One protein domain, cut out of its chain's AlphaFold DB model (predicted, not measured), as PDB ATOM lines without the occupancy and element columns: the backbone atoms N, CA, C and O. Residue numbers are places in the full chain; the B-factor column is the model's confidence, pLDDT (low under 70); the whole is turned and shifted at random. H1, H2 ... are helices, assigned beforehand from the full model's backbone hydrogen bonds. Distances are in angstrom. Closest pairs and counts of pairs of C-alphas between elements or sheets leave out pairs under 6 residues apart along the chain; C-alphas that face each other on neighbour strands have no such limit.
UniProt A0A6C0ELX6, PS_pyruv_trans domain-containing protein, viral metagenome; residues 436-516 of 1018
ATOM      1  N   GLU A 436     141.445 233.963 169.638       80.81
ATOM      2  CA  GLU A 436     141.209 233.843 168.187       80.81
ATOM      3  C   GLU A 436     142.519 233.550 167.438       80.81
ATOM      4  O   GLU A 436     142.598 232.573 166.694       80.81
ATOM      5  N   MET A 437     143.567 234.348 167.680       85.25
ATOM      6  CA  MET A 437     144.882 234.173 167.055       85.25
ATOM      7  C   MET A 437     145.448 232.767 167.296       85.25
ATOM      8  O   MET A 437     145.878 232.110 166.351       85.25
ATOM      9  N   ASN A 438     145.397 232.276 168.539       85.81
ATOM     10  CA  ASN A 438     145.884 230.940 168.881       85.81
ATOM     11  C   ASN A 438     145.036 229.833 168.226       85.81
ATOM     12  O   ASN A 438     145.597 228.880 167.685       85.81
ATOM     13  N   ARG A 439     143.697 229.969 168.207       88.38
ATOM     14  CA  ARG A 439     142.788 229.036 167.507       88.38
ATOM     15  C   ARG A 439     143.087 228.984 165.999       88.38
ATOM     16  O   ARG A 439     143.100 227.897 165.424       88.38
ATOM     17  N   ILE A 440     143.381 230.126 165.373       87.88
ATOM     18  CA  ILE A 440     143.762 230.212 163.954       87.88
ATOM     19  C   ILE A 440     145.127 229.564 163.708       87.88
ATOM     20  O   ILE A 440     145.216 228.675 162.868       87.88
ATOM     21  N   ILE A 441     146.170 229.940 164.454       90.31
ATOM     22  CA  ILE A 441     147.532 229.395 164.293       90.31
ATOM     23  C   ILE A 441     147.550 227.871 164.473       90.31
ATOM     24  O   ILE A 441     148.170 227.171 163.670       90.31
ATOM     25  N   GLN A 442     146.812 227.342 165.455       89.38
ATOM     26  CA  GLN A 442     146.689 225.899 165.653       89.38
ATOM     27  C   GLN A 442     145.947 225.215 164.492       89.38
ATOM     28  O   GLN A 442     146.374 224.148 164.051       89.38
ATOM     29  N   ARG A 443     144.879 225.824 163.946       88.12
ATOM     30  CA  ARG A 443     144.195 225.308 162.744       88.12
ATOM     31  C   ARG A 443     145.133 225.289 161.536       88.12
ATOM     32  O   ARG A 443     145.169 224.277 160.839       88.12
ATOM     33  N   THR A 444     145.899 226.360 161.317       89.06
ATOM     34  CA  THR A 444     146.907 226.441 160.249       89.06
ATOM     35  C   THR A 444     147.915 225.304 160.375       89.06
ATOM     36  O   THR A 444     148.128 224.581 159.409       89.06
ATOM     37  N   TYR A 445     148.481 225.101 161.570       91.25
ATOM     38  CA  TYR A 445     149.463 224.046 161.832       91.25
ATOM     39  C   TYR A 445     148.882 222.654 161.549       91.25
ATOM     40  O   TYR A 445     149.446 221.908 160.753       91.25
ATOM     41  N   THR A 446     147.712 222.327 162.109       88.81
ATOM     42  CA  THR A 446     147.053 221.028 161.886       88.81
ATOM     43  C   THR A 446     146.777 220.767 160.402       88.81
ATOM     44  O   THR A 446     147.053 219.672 159.916       88.81
ATOM     45  N   LYS A 447     146.289 221.769 159.657       87.19
ATOM     46  CA  LYS A 447     146.064 221.660 158.205       87.19
ATOM     47  C   LYS A 447     147.359 221.463 157.418       87.19
ATOM     48  O   LYS A 447     147.371 220.701 156.455       87.19
ATOM     49  N   LEU A 448     148.445 222.114 157.831       90.25
ATOM     50  CA  LEU A 448     149.742 222.005 157.168       90.25
ATOM     51  C   LEU A 448     150.407 220.640 157.406       90.25
ATOM     52  O   LEU A 448     151.008 220.100 156.483       90.25
ATOM     53  N   GLN A 449     150.236 220.049 158.593       90.69
ATOM     54  CA  GLN A 449     150.701 218.685 158.877       90.69
ATOM     55  C   GLN A 449     149.852 217.614 158.177       90.69
ATOM     56  O   GLN A 449     150.393 216.610 157.728       90.69
ATOM     57  N   GLN A 450     148.539 217.831 158.025       88.44
ATOM     58  CA  GLN A 450     147.691 216.966 157.192       88.44
ATOM     59  C   GLN A 450     148.176 216.971 155.734       88.44
ATOM     60  O   GLN A 450     148.408 215.907 155.165       88.44
ATOM     61  N   PHE A 451     148.432 218.157 155.175       87.88
ATOM     62  CA  PHE A 451     149.026 218.311 153.846       87.88
ATOM     63  C   PHE A 451     150.408 217.639 153.739       87.88
ATOM     64  O   PHE A 451     150.657 216.917 152.781       87.88
ATOM     65  N   ALA A 452     151.292 217.802 154.728       88.62
ATOM     66  CA  ALA A 452     152.601 217.138 154.739       88.62
ATOM     67  C   ALA A 452     152.481 215.601 154.691       88.62
ATOM     68  O   ALA A 452     153.125 214.953 153.862       88.62
ATOM     69  N   ALA A 453     151.594 215.035 155.515       88.50
ATOM     70  CA  ALA A 453     151.356 213.597 155.590       88.50
ATOM     71  C   ALA A 453     150.735 213.017 154.302       88.50
ATOM     72  O   ALA A 453     151.094 211.907 153.910       88.50
ATOM     73  N   GLU A 454     149.864 213.763 153.606       87.56
ATOM     74  CA  GLU A 454     149.315 213.369 152.292       87.56
ATOM     75  C   GLU A 454     150.410 213.155 151.228       87.56
ATOM     76  O   GLU A 454     150.247 212.317 150.340       87.56
ATOM     77  N   TYR A 455     151.548 213.851 151.348       88.25
ATOM     78  CA  TYR A 455     152.716 213.715 150.467       88.25
ATOM     79  C   TYR A 455     153.890 212.938 151.097       88.25
ATOM     80  O   TYR A 455     154.979 212.893 150.526       88.25
ATOM     81  N   GLY A 456     153.673 212.274 152.240       85.44
ATOM     82  CA  GLY A 456     154.646 211.372 152.868       85.44
ATOM     83  C   GLY A 456     155.751 212.039 153.699       85.44
ATOM     84  O   GLY A 456     156.708 211.359 154.062       85.44
ATOM     85  N   ALA A 457     155.626 213.331 154.014       87.56
ATOM     86  CA  ALA A 457     156.486 214.034 154.969       87.56
ATOM     87  C   ALA A 457     155.943 213.896 156.408       87.56
ATOM     88  O   ALA A 457     154.728 213.834 156.608       87.56
ATOM     89  N   ALA A 458     156.823 213.855 157.415       86.25
ATOM     90  CA  ALA A 458     156.439 213.749 158.826       86.25
ATOM     91  C   ALA A 458     156.180 215.122 159.478       86.25
ATOM     92  O   ALA A 458     155.353 215.222 160.385       86.25
ATOM     93  N   ASP A 459     156.839 216.180 158.994       90.94
ATOM     94  CA  ASP A 459     156.535 217.587 159.299       90.94
ATOM     95  C   ASP A 459     156.538 218.415 158.000       90.94
ATOM     96  O   ASP A 459     157.301 218.137 157.073       90.94
ATOM     97  N   PHE A 460     155.716 219.465 157.919       90.19
ATOM     98  CA  PHE A 460     155.655 220.360 156.755       90.19
ATOM     99  C   PHE A 460     157.004 220.986 156.367       90.19
ATOM    100  O   PHE A 460     157.185 221.365 155.210       90.19
ATOM    101  N   ARG A 461     157.957 221.088 157.302       92.31
ATOM    102  CA  ARG A 461     159.327 221.561 157.049       92.31
ATOM    103  C   ARG A 461     160.139 220.622 156.159       92.31
ATOM    104  O   ARG A 461     161.083 221.071 155.520       92.31
ATOM    105  N   GLU A 462     159.776 219.343 156.095       89.69
ATOM    106  CA  GLU A 462     160.463 218.318 155.298       89.69
ATOM    107  C   GLU A 462     160.028 218.315 153.820       89.69
ATOM    108  O   GLU A 462     160.605 217.595 153.004       89.69
ATOM    109  N   LEU A 463     159.029 219.129 153.447       89.00
ATOM    110  CA  LEU A 463     158.566 219.279 152.066       89.00
ATOM    111  C   LEU A 463     159.680 219.859 151.178       89.00
ATOM    112  O   LEU A 463     159.940 221.061 151.186       89.00
ATOM    113  N   SER A 464     160.317 219.002 150.382       84.19
ATOM    114  CA  SER A 464     161.424 219.357 149.483       84.19
ATOM    115  C   SER A 464     160.981 219.870 148.107       84.19
ATOM    116  O   SER A 464     161.722 220.614 147.465       84.19
ATOM    117  N   GLU A 465     159.786 219.490 147.646       87.69
ATOM    118  CA  GLU A 465     159.273 219.835 146.316       87.69
ATOM    119  C   GLU A 465     158.776 221.294 146.253       87.69
ATOM    120  O   GLU A 465     157.797 221.626 146.933       87.69
ATOM    121  N   PRO A 466     159.353 222.171 145.402       85.31
ATOM    122  CA  PRO A 466     159.010 223.599 145.377       85.31
ATOM    123  C   PRO A 466     157.526 223.897 145.116       85.31
ATOM    124  O   PRO A 466     157.000 224.900 145.595       85.31
ATOM    125  N   GLN A 467     156.827 223.021 144.386       81.88
ATOM    126  CA  GLN A 467     155.387 223.161 144.134       81.88
ATOM    127  C   GLN A 467     154.555 222.896 145.399       81.88
ATOM    128  O   GLN A 467     153.622 223.647 145.685       81.88
ATOM    129  N   LEU A 468     154.920 221.882 146.193       86.62
ATOM    130  CA  LEU A 468     154.258 221.589 147.469       86.62
ATOM    131  C   LEU A 468     154.562 222.676 148.504       86.62
ATOM    132  O   LEU A 468     153.655 223.119 149.208       86.62
ATOM    133  N   GLN A 469     155.802 223.175 148.533       89.81
ATOM    134  CA  GLN A 469     156.174 224.334 149.344       89.81
ATOM    135  C   GLN A 469     155.319 225.569 149.004       89.81
ATOM    136  O   GLN A 469     154.776 226.209 149.904       89.81
ATOM    137  N   GLN A 470     155.132 225.878 147.714       86.44
ATOM    138  CA  GLN A 470     154.322 227.021 147.282       86.44
ATOM    139  C   GLN A 470     152.843 226.880 147.687       86.44
ATOM    140  O   GLN A 470     152.229 227.860 148.120       86.44
ATOM    141  N   ILE A 471     152.271 225.670 147.607       85.44
ATOM    142  CA  ILE A 471     150.911 225.386 148.100       85.44
ATOM    143  C   ILE A 471     150.841 225.578 149.622       85.44
ATOM    144  O   ILE A 471     149.967 226.305 150.097       85.44
ATOM    145  N   ALA A 472     151.786 225.012 150.380       88.25
ATOM    146  CA  ALA A 472     151.872 225.161 151.835       88.25
ATOM    147  C   ALA A 472     151.949 226.641 152.270       88.25
ATOM    148  O   ALA A 472     151.228 227.063 153.176       88.25
ATOM    149  N   VAL A 473     152.747 227.461 151.578       89.88
ATOM    150  CA  VAL A 473     152.829 228.916 151.805       89.88
ATOM    151  C   VAL A 473     151.493 229.615 151.534       89.88
ATOM    152  O   VAL A 473     151.085 230.469 152.322       89.88
ATOM    153  N   CYS A 474     150.777 229.250 150.466       85.69
ATOM    154  CA  CYS A 474     149.464 229.831 150.157       85.69
ATOM    155  C   CYS A 474     148.396 229.442 151.195       85.69
ATOM    156  O   CYS A 474     147.578 230.283 151.573       85.69
ATOM    157  N   VAL A 475     148.430 228.203 151.706       85.81
ATOM    158  CA  VAL A 475     147.563 227.724 152.801       85.81
ATOM    159  C   VAL A 475     147.814 228.522 154.087       85.81
ATOM    160  O   VAL A 475     146.865 229.019 154.699       85.81
ATOM    161  N   VAL A 476     149.082 228.712 154.476       89.69
ATOM    162  CA  VAL A 476     149.462 229.540 155.637       89.69
ATOM    163  C   VAL A 476     149.037 230.996 155.444       89.69
ATOM    164  O   VAL A 476     148.397 231.573 156.324       89.69
ATOM    165  N   SER A 477     149.339 231.584 154.283       88.06
ATOM    166  CA  SER A 477     148.957 232.959 153.951       88.06
ATOM    167  C   SER A 477     147.448 233.173 154.085       88.06
ATOM    168  O   SER A 477     147.020 234.147 154.711       88.06
ATOM    169  N   TYR A 478     146.642 232.244 153.564       86.31
ATOM    170  CA  TYR A 478     145.188 232.322 153.635       86.31
ATOM    171  C   TYR A 478     144.675 232.314 155.077       86.31
ATOM    172  O   TYR A 478     143.978 233.247 155.471       86.31
ATOM    173  N   TYR A 479     145.063 231.332 155.898       85.56
ATOM    174  CA  TYR A 479     144.558 231.251 157.273       85.56
ATOM    175  C   TYR A 479     144.989 232.434 158.157       85.56
ATOM    176  O   TYR A 479     144.236 232.840 159.042       85.56
ATOM    177  N   LEU A 480     146.168 233.020 157.923       87.12
ATOM    178  CA  LEU A 480     146.647 234.158 158.717       87.12
ATOM    179  C   LEU A 480     146.091 235.512 158.248       87.12
ATOM    180  O   LEU A 480     145.898 236.403 159.080       87.12
ATOM    181  N   THR A 481     145.842 235.684 156.943       82.94
ATOM    182  CA  THR A 481     145.575 237.005 156.330       82.94
ATOM    183  C   THR A 481     144.254 237.126 155.568       82.94
ATOM    184  O   THR A 481     143.876 238.236 155.203       82.94
ATOM    185  N   GLY A 482     143.566 236.016 155.297       75.50
ATOM    186  CA  GLY A 482     142.405 235.955 154.404       75.50
ATOM    187  C   GLY A 482     142.749 235.916 152.908       75.50
ATOM    188  O   GLY A 482     141.849 235.745 152.093       75.50
ATOM    189  N   ASN A 483     144.025 236.039 152.513       74.44
ATOM    190  CA  ASN A 483     144.436 236.014 151.106       74.44
ATOM    191  C   ASN A 483     145.512 234.949 150.836       74.44
ATOM    192  O   ASN A 483     146.513 234.867 151.547       74.44
ATOM    193  N   ILE A 484     145.323 234.153 149.782       78.44
ATOM    194  CA  ILE A 484     146.295 233.139 149.334       78.44
ATOM    195  C   ILE A 484     147.576 233.757 148.750       78.44
ATOM    196  O   ILE A 484     148.646 233.178 148.908       78.44
ATOM    197  N   ASP A 485     147.477 234.942 148.138       72.50
ATOM    198  CA  ASP A 485     148.544 235.636 147.411       72.50
ATOM    199  C   ASP A 485     148.860 236.969 148.130       72.50
ATOM    200  O   ASP A 485     148.614 238.072 147.615       72.50
ATOM    201  N   SER A 486     149.345 236.868 149.375       80.00
ATOM    202  CA  SER A 486     149.673 238.019 150.223       80.00
ATOM    203  C   SER A 486     151.112 238.513 150.025       80.00
ATOM    204  O   SER A 486     151.979 237.833 149.475       80.00
ATOM    205  N   ARG A 487     151.412 239.699 150.572       81.00
ATOM    206  CA  ARG A 487     152.786 240.234 150.638       81.00
ATOM    207  C   ARG A 487     153.759 239.380 151.463       81.00
ATOM    208  O   ARG A 487     154.961 239.603 151.383       81.00
ATOM    209  N   TYR A 488     153.257 238.464 152.291       87.88
ATOM    210  CA  TYR A 488     154.081 237.651 153.186       87.88
ATOM    211  C   TYR A 488     154.607 236.384 152.508       87.88
ATOM    212  O   TYR A 488     155.578 235.814 152.996       87.88
ATOM    213  N   ASN A 489     154.021 235.968 151.377       88.12
ATOM    214  CA  ASN A 489     154.347 234.705 150.710       88.12
ATOM    215  C   ASN A 489     155.849 234.542 150.424       88.12
ATOM    216  O   ASN A 489     156.362 233.448 150.599       88.12
ATOM    217  N   HIS A 490     156.568 235.611 150.060       85.44
ATOM    218  CA  HIS A 490     158.020 235.552 149.823       85.44
ATOM    219  C   HIS A 490     158.797 235.175 151.099       85.44
ATOM    220  O   HIS A 490     159.481 234.158 151.130       85.44
ATOM    221  N   GLY A 491     158.617 235.935 152.184       87.69
ATOM    222  CA  GLY A 491     159.296 235.673 153.459       87.69
ATOM    223  C   GLY A 491     158.817 234.401 154.171       87.69
ATOM    224  O   GLY A 491     159.551 233.840 154.979       87.69
ATOM    225  N   LEU A 492     157.607 233.924 153.863       91.12
ATOM    226  CA  LEU A 492     157.130 232.601 154.268       91.12
ATOM    227  C   LEU A 492     157.846 231.496 153.471       91.12
ATOM    228  O   LEU A 492     158.395 230.583 154.079       91.12
ATOM    229  N   GLN A 493     157.921 231.613 152.140       91.19
ATOM    230  CA  GLN A 493     158.616 230.673 151.249       91.19
ATOM    231  C   GLN A 493     160.106 230.522 151.592       91.19
ATOM    232  O   GLN A 493     160.627 229.413 151.551       91.19
ATOM    233  N   GLU A 494     160.779 231.613 151.964       88.81
ATOM    234  CA  GLU A 494     162.200 231.609 152.344       88.81
ATOM    235  C   GLU A 494     162.484 230.963 153.711       88.81
ATOM    236  O   GLU A 494     163.608 230.522 153.942       88.81
ATOM    237  N   LYS A 495     161.504 230.921 154.628       89.88
ATOM    238  CA  LYS A 495     161.717 230.513 156.032       89.88
ATOM    239  C   LYS A 495     161.016 229.222 156.452       89.88
ATOM    240  O   LYS A 495     161.528 228.516 157.317       89.88
ATOM    241  N   MET A 496     159.829 228.933 155.912       91.31
ATOM    242  CA  MET A 496     158.930 227.896 156.447       91.31
ATOM    243  C   MET A 496     159.519 226.484 156.425       91.31
ATOM    244  O   MET A 496     159.099 225.653 157.222       91.31
ATOM    245  N   PHE A 497     160.473 226.219 155.534       91.56
ATOM    246  CA  PHE A 497     161.037 224.887 155.283       91.56
ATOM    247  C   PHE A 497     162.414 224.687 155.941       91.56
ATOM    248  O   PHE A 497     163.170 223.786 155.592       91.56
ATOM    249  N   CYS A 498     162.754 225.531 156.921       86.56
ATOM    250  CA  CYS A 498     163.869 225.299 157.834       86.56
ATOM    251  C   CYS A 498     163.412 224.422 159.011       86.56
ATOM    252  O   CYS A 498     162.362 224.683 159.595       86.56
ATOM    253  N   ALA A 499     164.216 223.433 159.416       81.94
ATOM    254  CA  ALA A 499     163.876 222.512 160.511       81.94
ATOM    255  C   ALA A 499     163.475 223.239 161.815       81.94
ATOM    256  O   ALA A 499     162.467 222.905 162.438       81.94
ATOM    257  N   ASP A 500     164.193 224.307 162.167       86.06
ATOM    258  CA  ASP A 500     163.971 225.093 163.388       86.06
ATOM    259  C   ASP A 500     162.952 226.244 163.225       86.06
ATOM    260  O   ASP A 500     162.902 227.141 164.065       86.06
ATOM    261  N   TYR A 501     162.144 226.267 162.153       91.25
ATOM    262  CA  TYR A 501     161.242 227.391 161.855       91.25
ATOM    263  C   TYR A 501     160.263 227.707 163.018       91.25
ATOM    264  O   TYR A 501     159.404 226.876 163.346       91.25
ATOM    265  N   PRO A 502     160.331 228.912 163.632       90.38
ATOM    266  CA  PRO A 502     159.554 229.268 164.821       90.38
ATOM    267  C   PRO A 502     158.135 229.722 164.440       90.38
ATOM    268  O   PRO A 502     157.753 230.882 164.608       90.38
ATOM    269  N   TYR A 503     157.343 228.787 163.908       90.94
ATOM    270  CA  TYR A 503     156.034 229.064 163.304       90.94
ATOM    271  C   TYR A 503     155.083 229.848 164.225       90.94
ATOM    272  O   TYR A 503     154.400 230.752 163.755       90.94
ATOM    273  N   LEU A 504     155.076 229.575 165.536       89.44
ATOM    274  CA  LEU A 504     154.240 230.298 166.504       89.44
ATOM    275  C   LEU A 504     154.540 231.804 166.538       89.44
ATOM    276  O   LEU A 504     153.611 232.605 166.631       89.44
ATOM    277  N   GLU A 505     155.813 232.198 166.452       89.19
ATOM    278  CA  GLU A 505     156.238 233.599 166.531       89.19
ATOM    279  C   GLU A 505     156.040 234.315 165.192       89.19
ATOM    280  O   GLU A 505     155.384 235.359 165.134       89.19
ATOM    281  N   GLU A 506     156.533 233.717 164.103       91.81
ATOM    282  CA  GLU A 506     156.420 234.261 162.745       91.81
ATOM    283  C   GLU A 506     154.950 234.389 162.315       91.81
ATOM    284  O   GLU A 506     154.537 235.439 161.818       91.81
ATOM    285  N   TRP A 507     154.111 233.373 162.563       93.94
ATOM    286  CA  TRP A 507     152.689 233.429 162.207       93.94
ATOM    287  C   TRP A 507     151.900 234.370 163.121       93.94
ATOM    288  O   TRP A 507     151.014 235.075 162.633       93.94
ATOM    289  N   SER A 508     152.256 234.477 164.410       90.50
ATOM    290  CA  SER A 508     151.709 235.520 165.293       90.50
ATOM    291  C   SER A 508     152.047 236.923 164.792       90.50
ATOM    292  O   SER A 508     151.208 237.821 164.871       90.50
ATOM    293  N   TRP A 509     153.261 237.138 164.278       91.38
ATOM    294  CA  TRP A 509     153.658 238.418 163.695       91.38
ATOM    295  C   TRP A 509     152.882 238.714 162.407       91.38
ATOM    296  O   TRP A 509     152.296 239.791 162.299       91.38
ATOM    297  N   VAL A 510     152.790 237.757 161.473       90.12
ATOM    298  CA  VAL A 510     152.016 237.904 160.223       90.12
ATOM    299  C   VAL A 510     150.541 238.208 160.513       90.12
ATOM    300  O   VAL A 510     150.005 239.170 159.965       90.12
ATOM    301  N   TRP A 511     149.898 237.456 161.412       89.38
ATOM    302  CA  TRP A 511     148.488 237.639 161.788       89.38
ATOM    303  C   TRP A 511     148.218 239.039 162.357       89.38
ATOM    304  O   TRP A 511     147.292 239.729 161.917       89.38
ATOM    305  N   LYS A 512     149.067 239.494 163.295       88.56
ATOM    306  CA  LYS A 512     148.971 240.831 163.908       88.56
ATOM    307  C   LYS A 512     149.217 241.932 162.877       88.56
ATOM    308  O   LYS A 512     148.456 242.891 162.819       88.56
ATOM    309  N   HIS A 513     150.250 241.783 162.049       88.81
ATOM    310  CA  HIS A 513     150.668 242.796 161.080       88.81
ATOM    311  C   HIS A 513     149.756 242.880 159.839       88.81
ATOM    312  O   HIS A 513     149.732 243.907 159.159       88.81
ATOM    313  N   ALA A 514     148.993 241.825 159.537       83.50
ATOM    314  CA  ALA A 514     147.921 241.871 158.548       83.50
ATOM    315  C   ALA A 514     146.731 242.684 159.084       83.50
ATOM    316  O   ALA A 514     146.334 243.678 158.476       83.50
ATOM    317  N   ARG A 515     146.230 242.329 160.279       81.75
ATOM    318  CA  ARG A 515     145.105 243.017 160.944       81.75
ATOM    319  C   ARG A 515     145.428 244.461 161.359       81.75
ATOM    320  O   ARG A 515     144.527 245.288 161.433       81.75
ATOM    321  N   SER A 516     146.700 244.810 161.568       75.69
ATOM    322  CA  SER A 516     147.117 246.200 161.817       75.69
ATOM    323  C   SER A 516     147.216 247.065 160.551       75.69
ATOM    324  O   SER A 516     147.531 248.246 160.666       75.69
TER     325      SER A 516
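This is residues 436 to 516 of the 1018 residues of the protein "PS_pyruv_trans domain-containing protein" of viral metagenome (UniProt A0A6C0ELX6). A helical hairpin, H1 and H2 side by side and running opposite ways, has a third long helix, H4, packed slantwise over its open end, where H1 begins and H2 ends. The short helix H3 packs on H2 at a steep angle, and the long link between H1 and H2 makes the turn at the hairpin's other end. The printed part has 81 residues with four named helices, in the order H1, H2, H3, H4, and no named strand; the class is all helix. The whole is compact, with a radius of gyration of the C-alphas of 11.6 A, and elongated in outline, with spans of 36 by 23 by 21 A.

H1, residues 436 to 454, touches H2, residues 466 to 481, and the two form a helical hairpin at a shallow tilt of 19 degrees, opposite ways. Their closest C-alphas, those of Thr 444 and Val 476, are 6.1 A apart. H2 is the hub, touching three other helices. It touches H3, residues 489 to 495, at a steep tilt of 65 degrees, opposite ways; the closest C-alphas, those of Val 473 and Gln 493, are 6.1 A apart. H1 and H3 are apart. H4, residues 503 to 515, touches H1 at a steep tilt of 55 degrees, opposite ways, and H1 touches it with residues 437 to 441 alone. The closest C-alphas of H1 and H4, those of Ile 441 and Trp 507, are 6.9 A apart. H4 also touches H2, with residues 480 to 481 of H2 alone, at a steep tilt of 53 degrees, the same way. Here the closest C-alphas, those of Leu 480 and Trp 511, are 5.0 A apart. H3 and H4 are near each other, with 7 pairs of C-alphas within 10 A. In H1, H2 and H4 every O i to N i+4 pair is within hydrogen-bond range; in H3 2 of 3 are.

H1 begins at C-alpha 436, at (141.209, 233.843, 168.187), and measures 27.2 A from first to last C-alpha. H2 begins at C-alpha 466, at (159.010, 223.599, 145.377), and measures 21.9 A. H3, from Asn 489 to Lys 495, is the shortest. H4 measures 17.9 A and ends at C-alpha 515, at (145.105, 243.017, 160.944).

The two C-alphas farthest apart, those of Gly 456 and Ser 516, are 36.7 A apart. The link from H1 to H2, 11 residues, is long; those from H2 to H3 and from H3 to H4, 7 residues each, are short. The printed part has no cut. Its mean pLDDT is 87.1, and no printed residue is under 70.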